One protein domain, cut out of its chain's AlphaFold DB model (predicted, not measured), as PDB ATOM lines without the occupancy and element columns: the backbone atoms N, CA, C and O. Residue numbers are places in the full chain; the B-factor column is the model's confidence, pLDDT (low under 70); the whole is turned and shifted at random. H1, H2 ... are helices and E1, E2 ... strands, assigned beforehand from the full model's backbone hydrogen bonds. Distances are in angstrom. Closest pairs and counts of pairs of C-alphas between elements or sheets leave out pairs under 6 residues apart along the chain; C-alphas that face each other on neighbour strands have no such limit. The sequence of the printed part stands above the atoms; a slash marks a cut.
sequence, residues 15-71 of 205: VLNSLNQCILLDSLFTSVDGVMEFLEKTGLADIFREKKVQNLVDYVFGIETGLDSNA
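AT A GLANCE: This is residues 15 to 71 of the 205 residues of the protein "Type ii site-specific deoxyribonuclease" of gut metagenome (UniProt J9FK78). An open arch: H2 and H3 form the bridge, E1 with H1 one leg, H4 with H5 the other. The 57 printed residues, mostly helix by class, hold E1, H1, H2, H3, H4, H5 in order. The whole is loose, with a radius of gyration of the C-alphas of 14.1 A, spanning 34 by 22 by 17 A.

HOW THE PARTS SIT: Start at H2, residues 32 to 41. H1, residues 25 to 30, touches it only at the corner, closest C-alphas Leu 28 and Gly 34, 4.1 A. H3, residues 44 to 49, is close but not clearly touching H2, closest C-alphas Leu 39 and Ala 45, 5.1 A, about perpendicular at 84 degrees. H4, residues 56 to 60, is apart from H3. H5, residues 63 to 67, is close but not clearly touching H4, closest C-alphas Asp 58 and Glu 64, 5.8 A. E1, residues 22 to 24, pairs with no named strand and meets H1 only through their link. Every O i to N i+4 pair is within hydrogen-bond range in H2, H3, H4 and H5; H1 has 0 of 2, but 3 of 3 O i to N i+3.

IN THESE COORDINATES: Find C-alpha 32 at (40.951, 7.475, -2.210); H2 runs 14.1 A from there. H1 spans 10.1 A. H5 ends at C-alpha 67, (30.890, -10.542, -29.452).

THE WHOLE: The printed part has no cut and no long link. Mean pLDDT of the printed part is 76.1; residues 64 to 71 are among those under 70.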
ATOM      1  N   VAL A  15      45.285  -9.570  -4.708       82.06
ATOM      2  CA  VAL A  15      45.717  -8.830  -5.898       82.06
ATOM      3  C   VAL A  15      47.140  -8.327  -5.696       82.06
ATOM      4  O   VAL A  15      47.624  -8.263  -4.566       82.06
ATOM      5  N   LEU A  16      47.814  -8.003  -6.794       79.62
ATOM      6  CA  LEU A  16      49.114  -7.347  -6.756       79.62
ATOM      7  C   LEU A  16      48.898  -5.834  -6.745       79.62
ATOM      8  O   LEU A  16      48.171  -5.318  -7.594       79.62
ATOM      9  N   ASN A  17      49.503  -5.138  -5.782       79.31
ATOM     10  CA  ASN A  17      49.537  -3.677  -5.784       79.31
ATOM     11  C   ASN A  17      50.608  -3.147  -6.757       79.31
ATOM     12  O   ASN A  17      51.347  -3.900  -7.390       79.31
ATOM     13  N   SER A  18      50.706  -1.828  -6.854       73.69
ATOM     14  CA  SER A  18      51.701  -1.074  -7.623       73.69
ATOM     15  C   SER A  18      53.157  -1.391  -7.271       73.69
ATOM     16  O   SER A  18      54.035  -1.134  -8.089       73.69
ATOM     17  N   LEU A  19      53.404  -1.986  -6.102       80.75
ATOM     18  CA  LEU A  19      54.710  -2.451  -5.628       80.75
ATOM     19  C   LEU A  19      54.897  -3.972  -5.804       80.75
ATOM     20  O   LEU A  19      55.799  -4.554  -5.205       80.75
ATOM     21  N   ASN A  20      54.031  -4.632  -6.583       75.69
ATOM     22  CA  ASN A  20      53.997  -6.082  -6.805       75.69
ATOM     23  C   ASN A  20      53.831  -6.921  -5.522       75.69
ATOM     24  O   ASN A  20      54.173  -8.103  -5.482       75.69
ATOM     25  N   GLN A  21      53.270  -6.337  -4.469       78.62
ATOM     26  CA  GLN A  21      52.984  -7.029  -3.220       78.62
ATOM     27  C   GLN A  21      51.590  -7.645  -3.258       78.62
ATOM     28  O   GLN A  21      50.628  -7.048  -3.742       78.62
ATOM     29  N   CYS A  22      51.478  -8.847  -2.698       83.88
ATOM     30  CA  CYS A  22      50.219  -9.565  -2.600       83.88
ATOM     31  C   CYS A  22      49.372  -8.999  -1.448       83.88
ATOM     32  O   CYS A  22      49.639  -9.279  -0.279       83.88
ATOM     33  N   ILE A  23      48.346  -8.216  -1.780       85.19
ATOM     34  CA  ILE A  23      47.435  -7.570  -0.824       85.19
ATOM     35  C   ILE A  23      46.005  -8.099  -0.974       85.19
ATOM     36  O   ILE A  23      45.664  -8.747  -1.965       85.19
ATOM     37  N   LEU A  24      45.146  -7.826   0.008       86.25
ATOM     38  CA  LEU A  24      43.713  -8.092  -0.117       86.25
ATOM     39  C   LEU A  24      43.068  -7.012  -0.984       86.25
ATOM     40  O   LEU A  24      43.255  -5.832  -0.732       86.25
ATOM     41  N   LEU A  25      42.250  -7.409  -1.955       84.00
ATOM     42  CA  LEU A  25      41.531  -6.470  -2.818       84.00
ATOM     43  C   LEU A  25      40.716  -5.455  -1.999       84.00
ATOM     44  O   LEU A  25      40.697  -4.276  -2.329       84.00
ATOM     45  N   ASP A  26      40.103  -5.905  -0.904       83.56
ATOM     46  CA  ASP A  26      39.270  -5.060  -0.046       83.56
ATOM     47  C   ASP A  26      40.054  -3.904   0.604       83.56
ATOM     48  O   ASP A  26      39.460  -2.873   0.917       83.56
ATOM     49  N   SER A  27      41.381  -4.024   0.777       85.75
ATOM     50  CA  SER A  27      42.181  -2.936   1.353       85.75
ATOM     51  C   SER A  27      42.293  -1.731   0.419       85.75
ATOM     52  O   SER A  27      42.459  -0.615   0.904       85.75
ATOM     53  N   LEU A  28      42.146  -1.925  -0.897       86.00
ATOM     54  CA  LEU A  28      42.169  -0.834  -1.877       86.00
ATOM     55  C   LEU A  28      40.963   0.104  -1.736       86.00
ATOM     56  O   LEU A  28      41.049   1.266  -2.101       86.00
ATOM     57  N   PHE A  29      39.852  -0.343  -1.148       85.62
ATOM     58  CA  PHE A  29      38.645   0.484  -1.011       85.62
ATOM     59  C   PHE A  29      38.579   1.264   0.308       85.62
ATOM     60  O   PHE A  29      37.532   1.812   0.648       85.62
ATOM     61  N   THR A  30      39.679   1.303   1.065       84.38
ATOM     62  CA  THR A  30      39.756   2.007   2.359       84.38
ATOM     63  C   THR A  30      40.266   3.445   2.244       84.38
ATOM     64  O   THR A  30      40.112   4.219   3.188       84.38
ATOM     65  N   SER A  31      40.838   3.828   1.099       87.12
ATOM     66  CA  SER A  31      41.350   5.175   0.834       87.12
ATOM     67  C   SER A  31      41.075   5.604  -0.607       87.12
ATOM     68  O   SER A  31      40.868   4.774  -1.490       87.12
ATOM     69  N   VAL A  32      41.095   6.918  -0.854       85.56
ATOM     70  CA  VAL A  32      40.951   7.475  -2.210       85.56
ATOM     71  C   VAL A  32      42.082   6.985  -3.116       85.56
ATOM     72  O   VAL A  32      41.814   6.558  -4.235       85.56
ATOM     73  N   ASP A  33      43.319   6.968  -2.619       87.38
ATOM     74  CA  ASP A  33      44.478   6.510  -3.390       87.38
ATOM     75  C   ASP A  33      44.365   5.033  -3.777       87.38
ATOM     76  O   ASP A  33      44.641   4.675  -4.919       87.38
ATOM     77  N   GLY A  34      43.881   4.179  -2.868       87.38
ATOM     78  CA  GLY A  34      43.645   2.767  -3.168       87.38
ATOM     79  C   GLY A  34      42.532   2.566  -4.201       87.38
ATOM     80  O   GLY A  34      42.640   1.704  -5.075       87.38
ATOM     81  N   VAL A  35      41.481   3.394  -4.159       87.19
ATOM     82  CA  VAL A  35      40.413   3.378  -5.169       87.19
ATOM     83  C   VAL A  35      40.964   3.788  -6.533       87.19
ATOM     84  O   VAL A  35      40.675   3.126  -7.531       87.19
ATOM     85  N   MET A  36      41.783   4.838  -6.588       86.81
ATOM     86  CA  MET A  36      42.432   5.272  -7.825       86.81
ATOM     87  C   MET A  36      43.392   4.207  -8.359       86.81
ATOM     88  O   MET A  36      43.355   3.899  -9.548       86.81
ATOM     89  N   GLU A  37      44.176   3.570  -7.488       87.19
ATOM     90  CA  GLU A  37      45.034   2.441  -7.849       87.19
ATOM     91  C   GLU A  37      44.220   1.288  -8.446       87.19
ATOM     92  O   GLU A  37      44.594   0.750  -9.486       87.19
ATOM     93  N   PHE A  38      43.079   0.941  -7.847       86.75
ATOM     94  CA  PHE A  38      42.177  -0.065  -8.395       86.75
ATOM     95  C   PHE A  38      41.668   0.326  -9.790       86.75
ATOM     96  O   PHE A  38      41.731  -0.489 -10.711       86.75
ATOM     97  N   LEU A  39      41.178   1.555  -9.973       86.56
ATOM     98  CA  LEU A  39      40.635   2.014 -11.257       86.56
ATOM     99  C   LEU A  39      41.692   2.007 -12.369       86.56
ATOM    100  O   LEU A  39      41.412   1.541 -13.473       86.56
ATOM    101  N   GLU A  40      42.899   2.476 -12.067       85.88
ATOM    102  CA  GLU A  40      44.018   2.522 -13.009       85.88
ATOM    103  C   GLU A  40      44.537   1.110 -13.321       85.88
ATOM    104  O   GLU A  40      44.621   0.712 -14.480       85.88
ATOM    105  N   LYS A  41      44.812   0.285 -12.302       81.00
ATOM    106  CA  LYS A  41      45.399  -1.055 -12.499       81.00
ATOM    107  C   LYS A  41      44.439  -2.067 -13.108       81.00
ATOM    108  O   LYS A  41      44.885  -3.002 -13.767       81.00
ATOM    109  N   THR A  42      43.133  -1.909 -12.904       79.62
ATOM    110  CA  THR A  42      42.137  -2.759 -13.574       79.62
ATOM    111  C   THR A  42      41.882  -2.348 -15.023       79.62
ATOM    112  O   THR A  42      41.195  -3.078 -15.738       79.62
ATOM    113  N   GLY A  43      42.409  -1.198 -15.464       78.25
ATOM    114  CA  GLY A  43      42.103  -0.598 -16.764       78.25
ATOM    115  C   GLY A  43      40.691  -0.010 -16.841       78.25
ATOM    116  O   GLY A  43      40.240   0.381 -17.915       78.25
ATOM    117  N   LEU A  44      39.965   0.061 -15.718       80.81
ATOM    118  CA  LEU A  44      38.624   0.639 -15.676       80.81
ATOM    119  C   LEU A  44      38.667   2.154 -15.933       80.81
ATOM    120  O   LEU A  44      37.784   2.689 -16.601       80.81
ATOM    121  N   ALA A  45      39.724   2.831 -15.476       83.06
ATOM    122  CA  ALA A  45      39.980   4.230 -15.803       83.06
ATOM    123  C   ALA A  45      40.125   4.445 -17.321       83.06
ATOM    124  O   ALA A  45      39.557   5.392 -17.862       83.06
ATOM    125  N   ASP A  46      40.810   3.541 -18.028       81.62
ATOM    126  CA  ASP A  46      40.977   3.613 -19.487       81.62
ATOM    127  C   ASP A  46      39.656   3.414 -20.219       81.62
ATOM    128  O   ASP A  46      39.387   4.094 -21.204       81.62
ATOM    129  N   ILE A  47      38.792   2.527 -19.721       76.81
ATOM    130  CA  ILE A  47      37.456   2.327 -20.292       76.81
ATOM    131  C   ILE A  47      36.656   3.636 -20.264       76.81
ATOM    132  O   ILE A  47      36.031   3.995 -21.266       76.81
ATOM    133  N   PHE A  48      36.710   4.366 -19.145       74.44
ATOM    134  CA  PHE A  48      36.023   5.649 -19.008       74.44
ATOM    135  C   PHE A  48      36.693   6.778 -19.800       74.44
ATOM    136  O   PHE A  48      35.989   7.598 -20.389       74.44
ATOM    137  N   ARG A  49      38.032   6.828 -19.840       81.25
ATOM    138  CA  ARG A  49      38.790   7.881 -20.541       81.25
ATOM    139  C   ARG A  49      38.751   7.735 -22.059       81.25
ATOM    140  O   ARG A  49      38.583   8.725 -22.763       81.25
ATOM    141  N   GLU A  50      38.887   6.515 -22.564       78.06
ATOM    142  CA  GLU A  50      39.087   6.243 -23.991       78.06
ATOM    143  C   GLU A  50      37.785   5.927 -24.742       78.06
ATOM    144  O   GLU A  50      37.827   5.616 -25.929       78.06
ATOM    145  N   LYS A  51      36.619   5.996 -24.077       68.31
ATOM    146  CA  LYS A  51      35.307   5.625 -24.651       68.31
ATOM    147  C   LYS A  51      35.326   4.248 -25.334       68.31
ATOM    148  O   LYS A  51      34.693   4.045 -26.366       68.31
ATOM    149  N   LYS A  52      36.046   3.289 -24.740       66.38
ATOM    150  CA  LYS A  52      36.142   1.907 -25.250       66.38
ATOM    151  C   LYS A  52      34.785   1.194 -25.289       66.38
ATOM    152  O   LYS A  52      34.624   0.248 -26.050       66.38
ATOM    153  N   VAL A  53      33.828   1.652 -24.482       70.62
ATOM    154  CA  VAL A  53      32.425   1.226 -24.521       70.62
ATOM    155  C   VAL A  53      31.677   2.151 -25.474       70.62
ATOM    156  O   VAL A  53      31.522   3.338 -25.176       70.62
ATOM    157  N   GLN A  54      31.228   1.618 -26.612       68.88
ATOM    158  CA  GLN A  54      30.486   2.404 -27.602       68.88
ATOM    159  C   GLN A  54      29.040   2.613 -27.151       68.88
ATOM    160  O   GLN A  54      28.527   3.731 -27.231       68.88
ATOM    161  N   ASN A  55      28.415   1.568 -26.600       75.19
ATOM    162  CA  ASN A  55      27.094   1.629 -26.001       75.19
ATOM    163  C   ASN A  55      27.068   0.936 -24.627       75.19
ATOM    164  O   ASN A  55      27.131  -0.285 -24.502       75.19
ATOM    165  N   LEU A  56      26.894   1.736 -23.571       70.75
ATOM    166  CA  LEU A  56      26.823   1.245 -22.192       70.75
ATOM    167  C   LEU A  56      25.669   0.256 -21.974       70.75
ATOM    168  O   LEU A  56      25.814  -0.684 -21.197       70.75
ATOM    169  N   VAL A  57      24.541   0.453 -22.662       73.69
ATOM    170  CA  VAL A  57      23.375  -0.433 -22.576       73.69
ATOM    171  C   VAL A  57      23.727  -1.802 -23.154       73.69
ATOM    172  O   VAL A  57      23.561  -2.812 -22.473       73.69
ATOM    173  N   ASP A  58      24.309  -1.837 -24.352       71.69
ATOM    174  CA  ASP A  58      24.703  -3.088 -25.015       71.69
ATOM    175  C   ASP A  58      25.831  -3.804 -24.260       71.69
ATOM    176  O   ASP A  58      25.855  -5.036 -24.186       71.69
ATOM    177  N   TYR A  59      26.734  -3.047 -23.634       69.94
ATOM    178  CA  TYR A  59      27.778  -3.580 -22.764       69.94
ATOM    179  C   TYR A  59      27.206  -4.210 -21.483       69.94
ATOM    180  O   TYR A  59      27.599  -5.318 -21.119       69.94
ATOM    181  N   VAL A  60      26.240  -3.558 -20.821       73.25
ATOM    182  CA  VAL A  60      25.564  -4.094 -19.619       73.25
ATOM    183  C   VAL A  60      24.741  -5.340 -19.946       73.25
ATOM    184  O   VAL A  60      24.758  -6.298 -19.173       73.25
ATOM    185  N   PHE A  61      24.066  -5.368 -21.097       74.19
ATOM    186  CA  PHE A  61      23.353  -6.558 -21.575       74.19
ATOM    187  C   PHE A  61      24.283  -7.654 -22.113       74.19
ATOM    188  O   PHE A  61      23.826  -8.752 -22.429       74.19
ATOM    189  N   GLY A  62      25.588  -7.389 -22.179       62.38
ATOM    190  CA  GLY A  62      26.602  -8.356 -22.572       62.38
ATOM    191  C   GLY A  62      26.667  -8.624 -24.075       62.38
ATOM    192  O   GLY A  62      27.358  -9.558 -24.477       62.38
ATOM    193  N   ILE A  63      26.001  -7.815 -24.904       70.00
ATOM    194  CA  ILE A  63      26.009  -7.932 -26.366       70.00
ATOM    195  C   ILE A  63      27.413  -7.610 -26.894       70.00
ATOM    196  O   ILE A  63      28.034  -8.463 -27.527       70.00
ATOM    197  N   GLU A  64      27.968  -6.443 -26.541       65.81
ATOM    198  CA  GLU A  64      29.337  -6.057 -26.933       65.81
ATOM    199  C   GLU A  64      30.380  -7.041 -26.371       65.81
ATOM    200  O   GLU A  64      31.220  -7.562 -27.102       65.81
ATOM    201  N   THR A  65      30.287  -7.386 -25.080       61.03
ATOM    202  CA  THR A  65      31.256  -8.296 -24.436       61.03
ATOM    203  C   THR A  65      31.136  -9.757 -24.885       61.03
ATOM    204  O   THR A  65      32.084 -10.530 -24.740       61.03
ATOM    205  N   GLY A  66      29.970 -10.160 -25.396       57.16
ATOM    206  CA  GLY A  66      29.721 -11.495 -25.934       57.16
ATOM    207  C   GLY A  66      30.328 -11.663 -27.324       57.16
ATOM    208  O   GLY A  66      30.946 -12.694 -27.610       57.16
ATOM    209  N   LEU A  67      30.228 -10.618 -28.149       58.50
ATOM    210  CA  LEU A  67      30.890 -10.542 -29.452       58.50
ATOM    211  C   LEU A  67      32.423 -10.486 -29.308       58.50
ATOM    212  O   LEU A  67      33.130 -11.073 -30.123       58.50
ATOM    213  N   ASP A  68      32.937  -9.909 -28.215       55.69
ATOM    214  CA  ASP A  68      34.375  -9.828 -27.898       55.69
ATOM    215  C   ASP A  68      34.946 -11.059 -27.145       55.69
ATOM    216  O   ASP A  68      36.031 -11.051 -26.552       55.69
ATOM    217  N   SER A  69      34.216 -12.179 -27.145       50.38
ATOM    218  CA  SER A  69      34.612 -13.392 -26.412       50.38
ATOM    219  C   SER A  69      35.954 -13.994 -26.864       50.38
ATOM    220  O   SER A  69      36.601 -14.693 -26.077       50.38
ATOM    221  N   ASN A  70      36.402 -13.691 -28.087       49.34
ATOM    222  CA  ASN A  70      37.707 -14.100 -28.606       49.34
ATOM    223  C   ASN A  70      38.855 -13.266 -28.009       49.34
ATOM    224  O   ASN A  70      39.811 -13.855 -27.501       49.34
ATOM    225  N   ALA A  71      38.745 -11.931 -27.937       49.78
ATOM    226  CA  ALA A  71      39.784 -11.110 -27.302       49.78
ATOM    227  C   ALA A  71      39.871 -11.365 -25.788       49.78
ATOM    228  O   ALA A  71      40.959 -11.369 -25.206       49.78
TER     229      ALA A  71